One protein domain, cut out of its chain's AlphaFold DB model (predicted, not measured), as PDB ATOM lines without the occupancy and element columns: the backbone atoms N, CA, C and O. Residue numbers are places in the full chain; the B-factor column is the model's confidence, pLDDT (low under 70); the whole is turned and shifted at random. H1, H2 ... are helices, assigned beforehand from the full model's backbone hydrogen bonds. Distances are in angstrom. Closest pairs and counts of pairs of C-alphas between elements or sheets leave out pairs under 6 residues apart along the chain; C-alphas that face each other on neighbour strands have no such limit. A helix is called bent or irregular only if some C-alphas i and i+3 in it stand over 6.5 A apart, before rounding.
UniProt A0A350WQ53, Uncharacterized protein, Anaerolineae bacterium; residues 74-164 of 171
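This is residues 74 to 164 of the 171 residues of an uncharacterized protein of Anaerolineae bacterium (UniProt A0A350WQ53). This is an open frame: the long helix H4 makes one side, a cluster of H1, H2 and H3 makes the other, and H5 turns back from H4's end toward the end of H1. The printed part has 91 residues with five named helices, H1 to H5 along the chain, and no named strand: all helix. It is loose, with a radius of gyration of the C-alphas of 15.2 A, spanning 41 by 33 by 23 A.

Find C-alpha 128 at (2.423, -38.431, -28.293); H4, residues 128 to 151, runs 34.7 A from there. H5, residues 153 to 162, 14.4 A, ends at (28.836, -26.373, -45.421). Earlier come H1, residues 74 to 88, 21.3 A; H2, residues 94 to 102, 12.4 A; and H3, residues 104 to 121, 26.2 A, irregular, C-alphas 105 and 108 being 7.2 A apart.

H4 touches H5 only at the corner, closest C-alphas Ile 149 and Leu 155, 5.1 A. H3 and H4 are apart. H1 touches H2 at a steep tilt of 58 degrees, closest C-alphas Ala 82 and Ala 97, 4.9 A. With residues 77 to 81 alone H1 touches H3, closest C-alphas Ile 77 and Glu 114, 6.4 A. Every O i to N i+4 pair is within hydrogen-bond range in H1, H2, H4 and H5; in H3, 11 of 14.

The farthest C-alphas, Pro 93 and Phe 129, are 42.1 A apart. The printed part has no cut and no long link. Residues 74 to 75 and 163 to 164 have pLDDT under 70.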
ATOM      1  N   SER A  74       2.902 -18.381 -50.432       56.34
ATOM      2  CA  SER A  74       3.900 -18.646 -51.482       56.34
ATOM      3  C   SER A  74       5.111 -17.705 -51.412       56.34
ATOM      4  O   SER A  74       6.241 -18.170 -51.547       56.34
ATOM      5  N   ALA A  75       4.894 -16.413 -51.143       60.78
ATOM      6  CA  ALA A  75       5.982 -15.440 -51.052       60.78
ATOM      7  C   ALA A  75       6.863 -15.646 -49.804       60.78
ATOM      8  O   ALA A  75       8.063 -15.399 -49.868       60.78
ATOM      9  N   SER A  76       6.300 -16.128 -48.685       79.38
ATOM     10  CA  SER A  76       7.103 -16.420 -47.491       79.38
ATOM     11  C   SER A  76       7.945 -17.681 -47.675       79.38
ATOM     12  O   SER A  76       9.108 -17.681 -47.301       79.38
ATOM     13  N   ILE A  77       7.406 -18.721 -48.323       87.44
ATOM     14  CA  ILE A  77       8.154 -19.961 -48.579       87.44
ATOM     15  C   ILE A  77       9.355 -19.720 -49.499       87.44
ATOM     16  O   ILE A  77      10.423 -20.271 -49.249       87.44
ATOM     17  N   GLY A  78       9.210 -18.897 -50.544       87.94
ATOM     18  CA  GLY A  78      10.338 -18.536 -51.413       87.94
ATOM     19  C   GLY A  78      11.464 -17.845 -50.637       87.94
ATOM     20  O   GLY A  78      12.631 -18.203 -50.793       87.94
ATOM     21  N   GLN A  79      11.105 -16.928 -49.732       90.81
ATOM     22  CA  GLN A  79      12.052 -16.244 -48.854       90.81
ATOM     23  C   GLN A  79      12.764 -17.217 -47.903       90.81
ATOM     24  O   GLN A  79      13.991 -17.180 -47.827       90.81
ATOM     25  N   ASP A  80      12.012 -18.105 -47.247       91.19
ATOM     26  CA  ASP A  80      12.548 -19.105 -46.314       91.19
ATOM     27  C   ASP A  80      13.510 -20.071 -47.028       91.19
ATOM     28  O   ASP A  80      14.573 -20.417 -46.513       91.19
ATOM     29  N   VAL A  81      13.170 -20.495 -48.250       94.12
ATOM     30  CA  VAL A  81      14.047 -21.346 -49.066       94.12
ATOM     31  C   VAL A  81      15.298 -20.584 -49.502       94.12
ATOM     32  O   VAL A  81      16.384 -21.153 -49.472       94.12
ATOM     33  N   ALA A  82      15.185 -19.309 -49.869       94.56
ATOM     34  CA  ALA A  82      16.344 -18.484 -50.201       94.56
ATOM     35  C   ALA A  82      17.268 -18.253 -48.992       94.56
ATOM     36  O   ALA A  82      18.487 -18.274 -49.156       94.56
ATOM     37  N   ASP A  83      16.712 -18.102 -47.785       92.88
ATOM     38  CA  ASP A  83      17.484 -18.034 -46.538       92.88
ATOM     39  C   ASP A  83      18.272 -19.338 -46.319       92.88
ATOM     40  O   ASP A  83      19.493 -19.298 -46.165       92.88
ATOM     41  N   LEU A  84      17.612 -20.498 -46.440       91.25
ATOM     42  CA  LEU A  84      18.262 -21.814 -46.349       91.25
ATOM     43  C   LEU A  84      19.348 -22.020 -47.418       91.25
ATOM     44  O   LEU A  84      20.396 -22.600 -47.141       91.25
ATOM     45  N   ILE A  85      19.134 -21.538 -48.647       92.12
ATOM     46  CA  ILE A  85      20.159 -21.582 -49.699       92.12
ATOM     47  C   ILE A  85      21.393 -20.785 -49.270       92.12
ATOM     48  O   ILE A  85      22.506 -21.248 -49.495       92.12
ATOM     49  N   GLN A  86      21.229 -19.614 -48.653       91.50
ATOM     50  CA  GLN A  86      22.366 -18.808 -48.201       91.50
ATOM     51  C   GLN A  86      23.057 -19.393 -46.966       91.50
ATOM     52  O   GLN A  86      24.271 -19.262 -46.851       91.50
ATOM     53  N   GLU A  87      22.333 -20.083 -46.084       87.50
ATOM     54  CA  GLU A  87      22.956 -20.881 -45.020       87.50
ATOM     55  C   GLU A  87      23.840 -21.990 -45.607       87.50
ATOM     56  O   GLU A  87      24.947 -22.225 -45.124       87.50
ATOM     57  N   CYS A  88      23.385 -22.628 -46.691       85.31
ATOM     58  CA  CYS A  88      24.145 -23.670 -47.373       85.31
ATOM     59  C   CYS A  88      25.281 -23.133 -48.263       85.31
ATOM     60  O   CYS A  88      26.286 -23.804 -48.481       85.31
ATOM     61  N   PHE A  89      25.120 -21.933 -48.814       87.06
ATOM     62  CA  PHE A  89      26.040 -21.313 -49.764       87.06
ATOM     63  C   PHE A  89      26.258 -19.841 -49.376       87.06
ATOM     64  O   PHE A  89      25.720 -18.949 -50.037       87.06
ATOM     65  N   PRO A  90      27.055 -19.562 -48.327       85.31
ATOM     66  CA  PRO A  90      27.168 -18.222 -47.738       85.31
ATOM     67  C   PRO A  90      27.728 -17.164 -48.697       85.31
ATOM     68  O   PRO A  90      27.415 -15.983 -48.568       85.31
ATOM     69  N   ASP A  91      28.506 -17.580 -49.698       88.69
ATOM     70  CA  ASP A  91      29.040 -16.687 -50.730       88.69
ATOM     71  C   ASP A  91      28.003 -16.321 -51.814       88.69
ATOM     72  O   ASP A  91      28.266 -15.464 -52.662       88.69
ATOM     73  N   MET A  92      26.826 -16.963 -51.832       90.69
ATOM     74  CA  MET A  92      25.792 -16.709 -52.835       90.69
ATOM     75  C   MET A  92      25.088 -15.362 -52.573       90.69
ATOM     76  O   MET A  92      24.488 -15.172 -51.509       90.69
ATOM     77  N   PRO A  93      25.079 -14.427 -53.549       95.50
ATOM     78  CA  PRO A  93      24.344 -13.173 -53.414       95.50
ATOM     79  C   PRO A  93      22.845 -13.407 -53.223       95.50
ATOM     80  O   PRO A  93      22.267 -14.284 -53.867       95.50
ATOM     81  N   ARG A  94      22.195 -12.554 -52.419       94.06
ATOM     82  CA  ARG A  94      20.768 -12.692 -52.082       94.06
ATOM     83  C   ARG A  94      19.866 -12.834 -53.306       94.06
ATOM     84  O   ARG A  94      19.059 -13.749 -53.372       94.06
ATOM     85  N   VAL A  95      20.064 -11.968 -54.295       92.88
ATOM     86  CA  VAL A  95      19.272 -11.953 -55.534       92.88
ATOM     87  C   VAL A  95      19.391 -13.280 -56.296       92.88
ATOM     88  O   VAL A  95      18.424 -13.738 -56.897       92.88
ATOM     89  N   SER A  96      20.559 -13.926 -56.249       95.06
ATOM     90  CA  SER A  96      20.763 -15.244 -56.859       95.06
ATOM     91  C   SER A  96      20.085 -16.353 -56.058       95.06
ATOM     92  O   SER A  96      19.535 -17.271 -56.661       95.06
ATOM     93  N   ALA A  97      20.103 -16.268 -54.724       93.38
ATOM     94  CA  ALA A  97      19.425 -17.225 -53.854       93.38
ATOM     95  C   ALA A  97      17.900 -17.158 -54.017       93.38
ATOM     96  O   ALA A  97      17.267 -18.198 -54.143       93.38
ATOM     97  N   GLU A  98      17.323 -15.958 -54.103       93.38
ATOM     98  CA  GLU A  98      15.896 -15.744 -54.388       93.38
ATOM     99  C   GLU A  98      15.516 -16.281 -55.772       93.38
ATOM    100  O   GLU A  98      14.591 -17.079 -55.900       93.38
ATOM    101  N   ALA A  99      16.289 -15.935 -56.807       93.62
ATOM    102  CA  ALA A  99      16.048 -16.445 -58.156       93.62
ATOM    103  C   ALA A  99      16.144 -17.979 -58.230       93.62
ATOM    104  O   ALA A  99      15.365 -18.618 -58.938       93.62
ATOM    105  N   LEU A 100      17.087 -18.583 -57.498       93.94
ATOM    106  CA  LEU A 100      17.207 -20.034 -57.405       93.94
ATOM    107  C   LEU A 100      16.033 -20.635 -56.626       93.94
ATOM    108  O   LEU A 100      15.463 -21.626 -57.077       93.94
ATOM    109  N   ALA A 101      15.645 -20.029 -55.502       94.06
ATOM    110  CA  ALA A 101      14.521 -20.462 -54.682       94.06
ATOM    111  C   ALA A 101      13.205 -20.478 -55.459       94.06
ATOM    112  O   ALA A 101      12.385 -21.346 -55.175       94.06
ATOM    113  N   ASP A 102      13.032 -19.610 -56.459       90.94
ATOM    114  CA  ASP A 102      11.857 -19.565 -57.339       90.94
ATOM    115  C   ASP A 102      11.964 -20.478 -58.576       90.94
ATOM    116  O   ASP A 102      10.952 -20.790 -59.204       90.94
ATOM    117  N   ALA A 103      13.157 -20.979 -58.911       92.31
ATOM    118  CA  ALA A 103      13.370 -21.818 -60.090       92.31
ATOM    119  C   ALA A 103      12.611 -23.158 -60.014       92.31
ATOM    120  O   ALA A 103      12.410 -23.723 -58.935       92.31
ATOM    121  N   ASP A 104      12.240 -23.723 -61.166       91.81
ATOM    122  CA  ASP A 104      11.486 -24.990 -61.242       91.81
ATOM    123  C   ASP A 104      12.208 -26.152 -60.549       91.81
ATOM    124  O   ASP A 104      11.589 -26.960 -59.858       91.81
ATOM    125  N   VAL A 105      13.539 -26.195 -60.648       91.25
ATOM    126  CA  VAL A 105      14.371 -27.224 -60.000       91.25
ATOM    127  C   VAL A 105      14.248 -27.222 -58.470       91.25
ATOM    128  O   VAL A 105      14.458 -28.257 -57.844       91.25
ATOM    129  N   MET A 106      13.851 -26.096 -57.865       93.75
ATOM    130  CA  MET A 106      13.648 -25.958 -56.419       93.75
ATOM    131  C   MET A 106      12.207 -26.239 -55.971       93.75
ATOM    132  O   MET A 106      11.916 -26.175 -54.776       93.75
ATOM    133  N   GLN A 107      11.298 -26.615 -56.882       91.25
ATOM    134  CA  GLN A 107       9.902 -26.911 -56.538       91.25
ATOM    135  C   GLN A 107       9.774 -28.009 -55.474       91.25
ATOM    136  O   GLN A 107       8.905 -27.922 -54.601       91.25
ATOM    137  N   VAL A 108      10.651 -29.020 -55.508       92.06
ATOM    138  CA  VAL A 108      10.667 -30.090 -54.500       92.06
ATOM    139  C   VAL A 108      10.970 -29.533 -53.107       92.06
ATOM    140  O   VAL A 108      10.258 -29.841 -52.155       92.06
ATOM    141  N   VAL A 109      11.952 -28.634 -52.999       93.31
ATOM    142  CA  VAL A 109      12.342 -28.007 -51.731       93.31
ATOM    143  C   VAL A 109      11.231 -27.094 -51.221       93.31
ATOM    144  O   VAL A 109      10.867 -27.187 -50.051       93.31
ATOM    145  N   ARG A 110      10.619 -26.284 -52.097       91.81
ATOM    146  CA  ARG A 110       9.476 -25.427 -51.730       91.81
ATOM    147  C   ARG A 110       8.294 -26.240 -51.201       91.81
ATOM    148  O   ARG A 110       7.742 -25.899 -50.161       91.81
ATOM    149  N   THR A 111       7.944 -27.341 -51.869       91.44
ATOM    150  CA  THR A 111       6.848 -28.231 -51.438       91.44
ATOM    151  C   THR A 111       7.116 -28.831 -50.056       91.44
ATOM    152  O   THR A 111       6.224 -28.884 -49.206       91.44
ATOM    153  N   VAL A 112       8.354 -29.274 -49.808       92.56
ATOM    154  CA  VAL A 112       8.758 -29.822 -48.505       92.56
ATOM    155  C   VAL A 112       8.733 -28.737 -47.428       92.56
ATOM    156  O   VAL A 112       8.184 -28.980 -46.356       92.56
ATOM    157  N   ALA A 113       9.248 -27.538 -47.710       90.88
ATOM    158  CA  ALA A 113       9.236 -26.408 -46.779       90.88
ATOM    159  C   ALA A 113       7.805 -25.975 -46.415       90.88
ATOM    160  O   ALA A 113       7.489 -25.776 -45.241       90.88
ATOM    161  N   GLU A 114       6.911 -25.907 -47.401       90.19
ATOM    162  CA  GLU A 114       5.496 -25.617 -47.177       90.19
ATOM    163  C   GLU A 114       4.842 -26.692 -46.304       90.19
ATOM    164  O   GLU A 114       4.210 -26.379 -45.291       90.19
ATOM    165  N   THR A 115       5.051 -27.967 -46.640       90.06
ATOM    166  CA  THR A 115       4.523 -29.095 -45.860       90.06
ATOM    167  C   THR A 115       5.047 -29.062 -44.427       90.06
ATOM    168  O   THR A 115       4.270 -29.200 -43.482       90.06
ATOM    169  N   HIS A 116       6.344 -28.809 -44.245       88.81
ATOM    170  CA  HIS A 116       6.980 -28.661 -42.941       88.81
ATOM    171  C   HIS A 116       6.308 -27.559 -42.112       88.81
ATOM    172  O   HIS A 116       5.934 -27.797 -40.964       88.81
ATOM    173  N   GLN A 117       6.044 -26.381 -42.689       86.38
ATOM    174  CA  GLN A 117       5.306 -25.330 -41.982       86.38
ATOM    175  C   GLN A 117       3.887 -25.754 -41.589       86.38
ATOM    176  O   GLN A 117       3.422 -25.407 -40.501       86.38
ATOM    177  N   GLN A 118       3.184 -26.501 -42.444       85.81
ATOM    178  CA  GLN A 118       1.831 -26.978 -42.141       85.81
ATOM    179  C   GLN A 118       1.810 -28.000 -41.001       85.81
ATOM    180  O   GLN A 118       0.902 -27.968 -40.167       85.81
ATOM    181  N   VAL A 119       2.830 -28.858 -40.902       86.88
ATOM    182  CA  VAL A 119       2.956 -29.836 -39.810       86.88
ATOM    183  C   VAL A 119       2.904 -29.145 -38.443       86.88
ATOM    184  O   VAL A 119       2.145 -29.569 -37.569       86.88
ATOM    185  N   PHE A 120       3.628 -28.038 -38.267       83.81
ATOM    186  CA  PHE A 120       3.666 -27.308 -36.993       83.81
ATOM    187  C   PHE A 120       2.443 -26.422 -36.732       83.81
ATOM    188  O   PHE A 120       2.212 -26.026 -35.589       83.81
ATOM    189  N   LYS A 121       1.617 -26.158 -37.750       84.31
ATOM    190  CA  LYS A 121       0.309 -25.499 -37.587       84.31
ATOM    191  C   LYS A 121      -0.783 -26.467 -37.113       84.31
ATOM    192  O   LYS A 121      -1.846 -26.023 -36.686       84.31
ATOM    193  N   SER A 122      -0.545 -27.779 -37.170       83.62
ATOM    194  CA  SER A 122      -1.518 -28.785 -36.738       83.62
ATOM    195  C   SER A 122      -1.774 -28.725 -35.232       83.62
ATOM    196  O   SER A 122      -0.863 -28.881 -34.418       83.62
ATOM    197  N   ASN A 123      -3.050 -28.638 -34.841       86.94
ATOM    198  CA  ASN A 123      -3.476 -28.712 -33.435       86.94
ATOM    199  C   ASN A 123      -3.119 -30.048 -32.761       86.94
ATOM    200  O   ASN A 123      -3.170 -30.164 -31.536       86.94
ATOM    201  N   HIS A 124      -2.763 -31.065 -33.546       88.19
ATOM    202  CA  HIS A 124      -2.481 -32.406 -33.055       88.19
ATOM    203  C   HIS A 124      -0.987 -32.713 -32.929       88.19
ATOM    204  O   HIS A 124      -0.656 -33.776 -32.406       88.19
ATOM    205  N   ILE A 125      -0.093 -31.802 -33.340       88.56
ATOM    206  CA  ILE A 125       1.363 -32.026 -33.360       88.56
ATOM    207  C   ILE A 125       1.925 -32.434 -31.991       88.56
ATOM    208  O   ILE A 125       2.843 -33.238 -31.911       88.56
ATOM    209  N   LYS A 126       1.321 -31.945 -30.899       87.56
ATOM    210  CA  LYS A 126       1.719 -32.254 -29.514       87.56
ATOM    211  C   LYS A 126       1.209 -33.605 -28.999       87.56
ATOM    212  O   LYS A 126       1.497 -33.963 -27.862       87.56
ATOM    213  N   THR A 127       0.428 -34.338 -29.791       92.81
ATOM    214  CA  THR A 127      -0.023 -35.685 -29.419       92.81
ATOM    215  C   THR A 127       1.165 -36.635 -29.482       92.81
ATOM    216  O   THR A 127       1.853 -36.677 -30.496       92.81
ATOM    217  N   ASP A 128       1.362 -37.426 -28.432       86.56
ATOM    218  CA  ASP A 128       2.423 -38.431 -28.293       86.56
ATOM    219  C   ASP A 128       2.640 -39.291 -29.548       86.56
ATOM    220  O   ASP A 128       3.727 -39.282 -30.122       86.56
ATOM    221  N   PHE A 129       1.603 -39.973 -30.037       93.38
ATOM    222  CA  PHE A 129       1.713 -40.826 -31.222       93.38
ATOM    223  C   PHE A 129       2.080 -40.037 -32.479       93.38
ATOM    224  O   PHE A 129       2.816 -40.545 -33.319       93.38
ATOM    225  N   ILE A 130       1.588 -38.804 -32.618       92.00
ATOM    226  CA  ILE A 130       1.863 -37.972 -33.796       92.00
ATOM    227  C   ILE A 130       3.300 -37.467 -33.744       92.00
ATOM    228  O   ILE A 130       4.023 -37.647 -34.717       92.00
ATOM    229  N   MET A 131       3.729 -36.913 -32.610       92.25
ATOM    230  CA  MET A 131       5.086 -36.405 -32.431       92.25
ATOM    231  C   MET A 131       6.126 -37.514 -32.607       92.25
ATOM    232  O   MET A 131       7.069 -37.338 -33.368       92.25
ATOM    233  N   LEU A 132       5.943 -38.674 -31.965       94.75
ATOM    234  CA  LEU A 132       6.905 -39.776 -32.066       94.75
ATOM    235  C   LEU A 132       6.938 -40.395 -33.471       94.75
ATOM    236  O   LEU A 132       8.017 -40.710 -33.970       94.75
ATOM    237  N   THR A 133       5.785 -40.536 -34.135       95.06
ATOM    238  CA  THR A 133       5.744 -41.045 -35.518       95.06
ATOM    239  C   THR A 133       6.377 -40.053 -36.489       95.06
ATOM    240  O   THR A 133       7.141 -40.458 -37.360       95.06
ATOM    241  N   LEU A 134       6.095 -38.758 -36.327       93.56
ATOM    242  CA  LEU A 134       6.694 -37.701 -37.135       93.56
ATOM    243  C   LEU A 134       8.205 -37.634 -36.925       93.56
ATOM    244  O   LEU A 134       8.940 -37.597 -37.901       93.56
ATOM    245  N   HIS A 135       8.670 -37.666 -35.676       93.62
ATOM    246  CA  HIS A 135      10.093 -37.696 -35.354       93.62
ATOM    247  C   HIS A 135      10.781 -38.883 -36.034       93.62
ATOM    248  O   HIS A 135      11.749 -38.697 -36.761       93.62
ATOM    249  N   GLY A 136      10.244 -40.098 -35.872       94.62
ATOM    250  CA  GLY A 136      10.797 -41.285 -36.528       94.62
ATOM    251  C   GLY A 136      10.777 -41.205 -38.059       94.62
ATOM    252  O   GLY A 136      11.684 -41.723 -38.705       94.62
ATOM    253  N   LEU A 137       9.772 -40.548 -38.649       95.19
ATOM    254  CA  LEU A 137       9.736 -40.284 -40.088       95.19
ATOM    255  C   LEU A 137      10.849 -39.314 -40.505       95.19
ATOM    256  O   LEU A 137      11.539 -39.592 -41.478       95.19
ATOM    257  N   MET A 138      11.053 -38.228 -39.754       93.75
ATOM    258  CA  MET A 138      12.098 -37.239 -40.037       93.75
ATOM    259  C   MET A 138      13.502 -37.836 -39.921       93.75
ATOM    260  O   MET A 138      14.318 -37.584 -40.801       93.75
ATOM    261  N   CYS A 139      13.763 -38.681 -38.914       92.44
ATOM    262  CA  CYS A 139      15.038 -39.403 -38.801       92.44
ATOM    263  C   CYS A 139      15.309 -40.254 -40.047       92.44
ATOM    264  O   CYS A 139      16.351 -40.113 -40.670       92.44
ATOM    265  N   LYS A 140      14.333 -41.062 -40.481       94.69
ATOM    266  CA  LYS A 140      14.482 -41.893 -41.687       94.69
ATOM    267  C   LYS A 140      14.700 -41.070 -42.951       94.69
ATOM    268  O   LYS A 140      15.451 -41.475 -43.829       94.69
ATOM    269  N   THR A 141      14.011 -39.937 -43.076       93.44
ATOM    270  CA  THR A 141      14.219 -39.030 -44.207       93.44
ATOM    271  C   THR A 141      15.628 -38.444 -44.188       93.44
ATOM    272  O   THR A 141      16.246 -38.362 -45.244       93.44
ATOM    273  N   LEU A 142      16.147 -38.072 -43.016       91.94
ATOM    274  CA  LEU A 142      17.512 -37.572 -42.882       91.94
ATOM    275  C   LEU A 142      18.542 -38.646 -43.256       91.94
ATOM    276  O   LEU A 142      19.375 -38.380 -44.114       91.94
ATOM    277  N   GLU A 143      18.412 -39.860 -42.712       91.56
ATOM    278  CA  GLU A 143      19.272 -41.009 -43.046       91.56
ATOM    279  C   GLU A 143      19.333 -41.242 -44.566       91.56
ATOM    280  O   GLU A 143      20.410 -41.391 -45.138       91.56
ATOM    281  N   GLN A 144      18.183 -41.203 -45.246       93.75
ATOM    282  CA  GLN A 144      18.109 -41.369 -46.702       93.75
ATOM    283  C   GLN A 144      18.780 -40.227 -47.476       93.75
ATOM    284  O   GLN A 144      19.407 -40.464 -48.507       93.75
ATOM    285  N   LEU A 145      18.634 -38.979 -47.022       91.69
ATOM    286  CA  LEU A 145      19.296 -37.840 -47.660       91.69
ATOM    287  C   LEU A 145      20.816 -37.919 -47.492       91.69
ATOM    288  O   LEU A 145      21.546 -37.644 -48.442       91.69
ATOM    289  N   GLU A 146      21.282 -38.311 -46.308       89.62
ATOM    290  CA  GLU A 146      22.705 -38.481 -46.015       89.62
ATOM    291  C   GLU A 146      23.313 -39.636 -46.814       89.62
ATOM    292  O   GLU A 146      24.388 -39.464 -47.385       89.62
ATOM    293  N   GLU A 147      22.600 -40.755 -46.972       91.94
ATOM    294  CA  GLU A 147      23.010 -41.854 -47.856       91.94
ATOM    295  C   GLU A 147      23.220 -41.361 -49.300       91.94
ATOM    296  O   GLU A 147      24.281 -41.578 -49.883       91.94
ATOM    297  N   ILE A 148      22.272 -40.595 -49.855       92.25
ATOM    298  CA  ILE A 148      22.388 -40.024 -51.211       92.25
ATOM    299  C   ILE A 148      23.587 -39.068 -51.330       92.25
ATOM    300  O   ILE A 148      24.285 -39.056 -52.353       92.25
ATOM    301  N   ILE A 149      23.821 -38.237 -50.308       88.94
ATOM    302  CA  ILE A 149      24.947 -37.295 -50.265       88.94
ATOM    303  C   ILE A 149      26.271 -38.058 -50.248       88.94
ATOM    304  O   ILE A 149      27.169 -37.735 -51.028       88.94
ATOM    305  N   GLU A 150      26.381 -39.080 -49.402       88.62
ATOM    306  CA  GLU A 150      27.557 -39.935 -49.303       88.62
ATOM    307  C   GLU A 150      27.831 -40.648 -50.634       88.62
ATOM    308  O   GLU A 150      28.962 -40.632 -51.132       88.62
ATOM    309  N   GLU A 151      26.811 -41.215 -51.274       92.75
ATOM    310  CA  GLU A 151      26.951 -41.905 -52.559       92.75
ATOM    311  C   GLU A 151      27.329 -40.972 -53.724       92.75
ATOM    312  O   GLU A 151      27.841 -41.433 -54.748       92.75
ATOM    313  N   THR A 152      27.139 -39.657 -53.573       91.25
ATOM    314  CA  THR A 152      27.373 -38.671 -54.635       91.25
ATOM    315  C   THR A 152      28.581 -37.774 -54.321       91.25
ATOM    316  O   THR A 152      28.449 -36.800 -53.578       91.25
ATOM    317  N   PRO A 153      29.758 -37.975 -54.955       87.06
ATOM    318  CA  PRO A 153      30.990 -37.257 -54.600       87.06
ATOM    319  C   PRO A 153      30.888 -35.724 -54.624       87.06
ATOM    320  O   PRO A 153      31.472 -35.048 -53.778       87.06
ATOM    321  N   ALA A 154      30.134 -35.164 -55.576       86.56
ATOM    322  CA  ALA A 154      29.923 -33.720 -55.673       86.56
ATOM    323  C   ALA A 154      29.076 -33.169 -54.510       86.56
ATOM    324  O   ALA A 154      29.354 -32.075 -54.020       86.56
ATOM    325  N   LEU A 155      28.074 -33.931 -54.052       85.44
ATOM    326  CA  LEU A 155      27.239 -33.552 -52.913       85.44
ATOM    327  C   LEU A 155      28.008 -33.699 -51.607       85.44
ATOM    328  O   LEU A 155      27.988 -32.771 -50.809       85.44
ATOM    329  N   ARG A 156      28.757 -34.792 -51.428       84.38
ATOM    330  CA  ARG A 156      29.652 -34.993 -50.279       84.38
ATOM    331  C   ARG A 156      30.608 -33.813 -50.089       84.38
ATOM    332  O   ARG A 156      30.672 -33.231 -49.011       84.38
ATOM    333  N   GLN A 157      31.294 -33.396 -51.155       80.19
ATOM    334  CA  GLN A 157      32.225 -32.267 -51.084       80.19
ATOM    335  C   GLN A 157      31.522 -30.942 -50.741       80.19
ATOM    336  O   GLN A 157      32.080 -30.112 -50.022       80.19
ATOM    337  N   ALA A 158      30.318 -30.716 -51.274       80.12
ATOM    338  CA  ALA A 158      29.523 -29.536 -50.939       80.12
ATOM    339  C   ALA A 158      29.049 -29.578 -49.475       80.12
ATOM    340  O   ALA A 158      29.118 -28.569 -48.775       80.12
ATOM    341  N   PHE A 159      28.633 -30.750 -48.997       80.88
ATOM    342  CA  PHE A 159      28.166 -30.977 -47.636       80.88
ATOM    343  C   PHE A 159      29.271 -30.744 -46.601       80.88
ATOM    344  O   PHE A 159      29.061 -29.998 -45.649       80.88
ATOM    345  N   GLU A 160      30.472 -31.293 -46.815       78.06
ATOM    346  CA  GLU A 160      31.626 -31.119 -45.918       78.06
ATOM    347  C   GLU A 160      32.035 -29.650 -45.750       78.06
ATOM    348  O   GLU A 160      32.381 -29.227 -44.650       78.06
ATOM    349  N   LYS A 161      31.958 -28.855 -46.826       73.31
ATOM    350  CA  LYS A 161      32.258 -27.413 -46.786       73.31
ATOM    351  C   LYS A 161      31.222 -26.597 -46.015       73.31
ATOM    352  O   LYS A 161      31.533 -25.505 -45.554       73.31
ATOM    353  N   THR A 162      30.001 -27.108 -45.923       72.00
ATOM    354  CA  THR A 162      28.836 -26.373 -45.421       72.00
ATOM    355  C   THR A 162      28.504 -26.746 -43.972       72.00
ATOM    356  O   THR A 162      28.091 -25.900 -43.183       72.00
ATOM    357  N   ASN A 163      28.721 -28.008 -43.589       66.00
ATOM    358  CA  ASN A 163      28.301 -28.575 -42.304       66.00
ATOM    359  C   ASN A 163      29.452 -28.808 -41.312       66.00
ATOM    360  O   ASN A 163      29.372 -29.709 -40.476       66.00
ATOM    361  N   GLU A 164      30.506 -27.983 -41.326       57.31
ATOM    362  CA  GLU A 164      31.606 -28.091 -40.346       57.31
ATOM    363  C   GLU A 164      31.132 -28.056 -38.873       57.31
ATOM    364  O   GLU A 164      31.818 -28.590 -38.000       57.31
TER     365      GLU A 164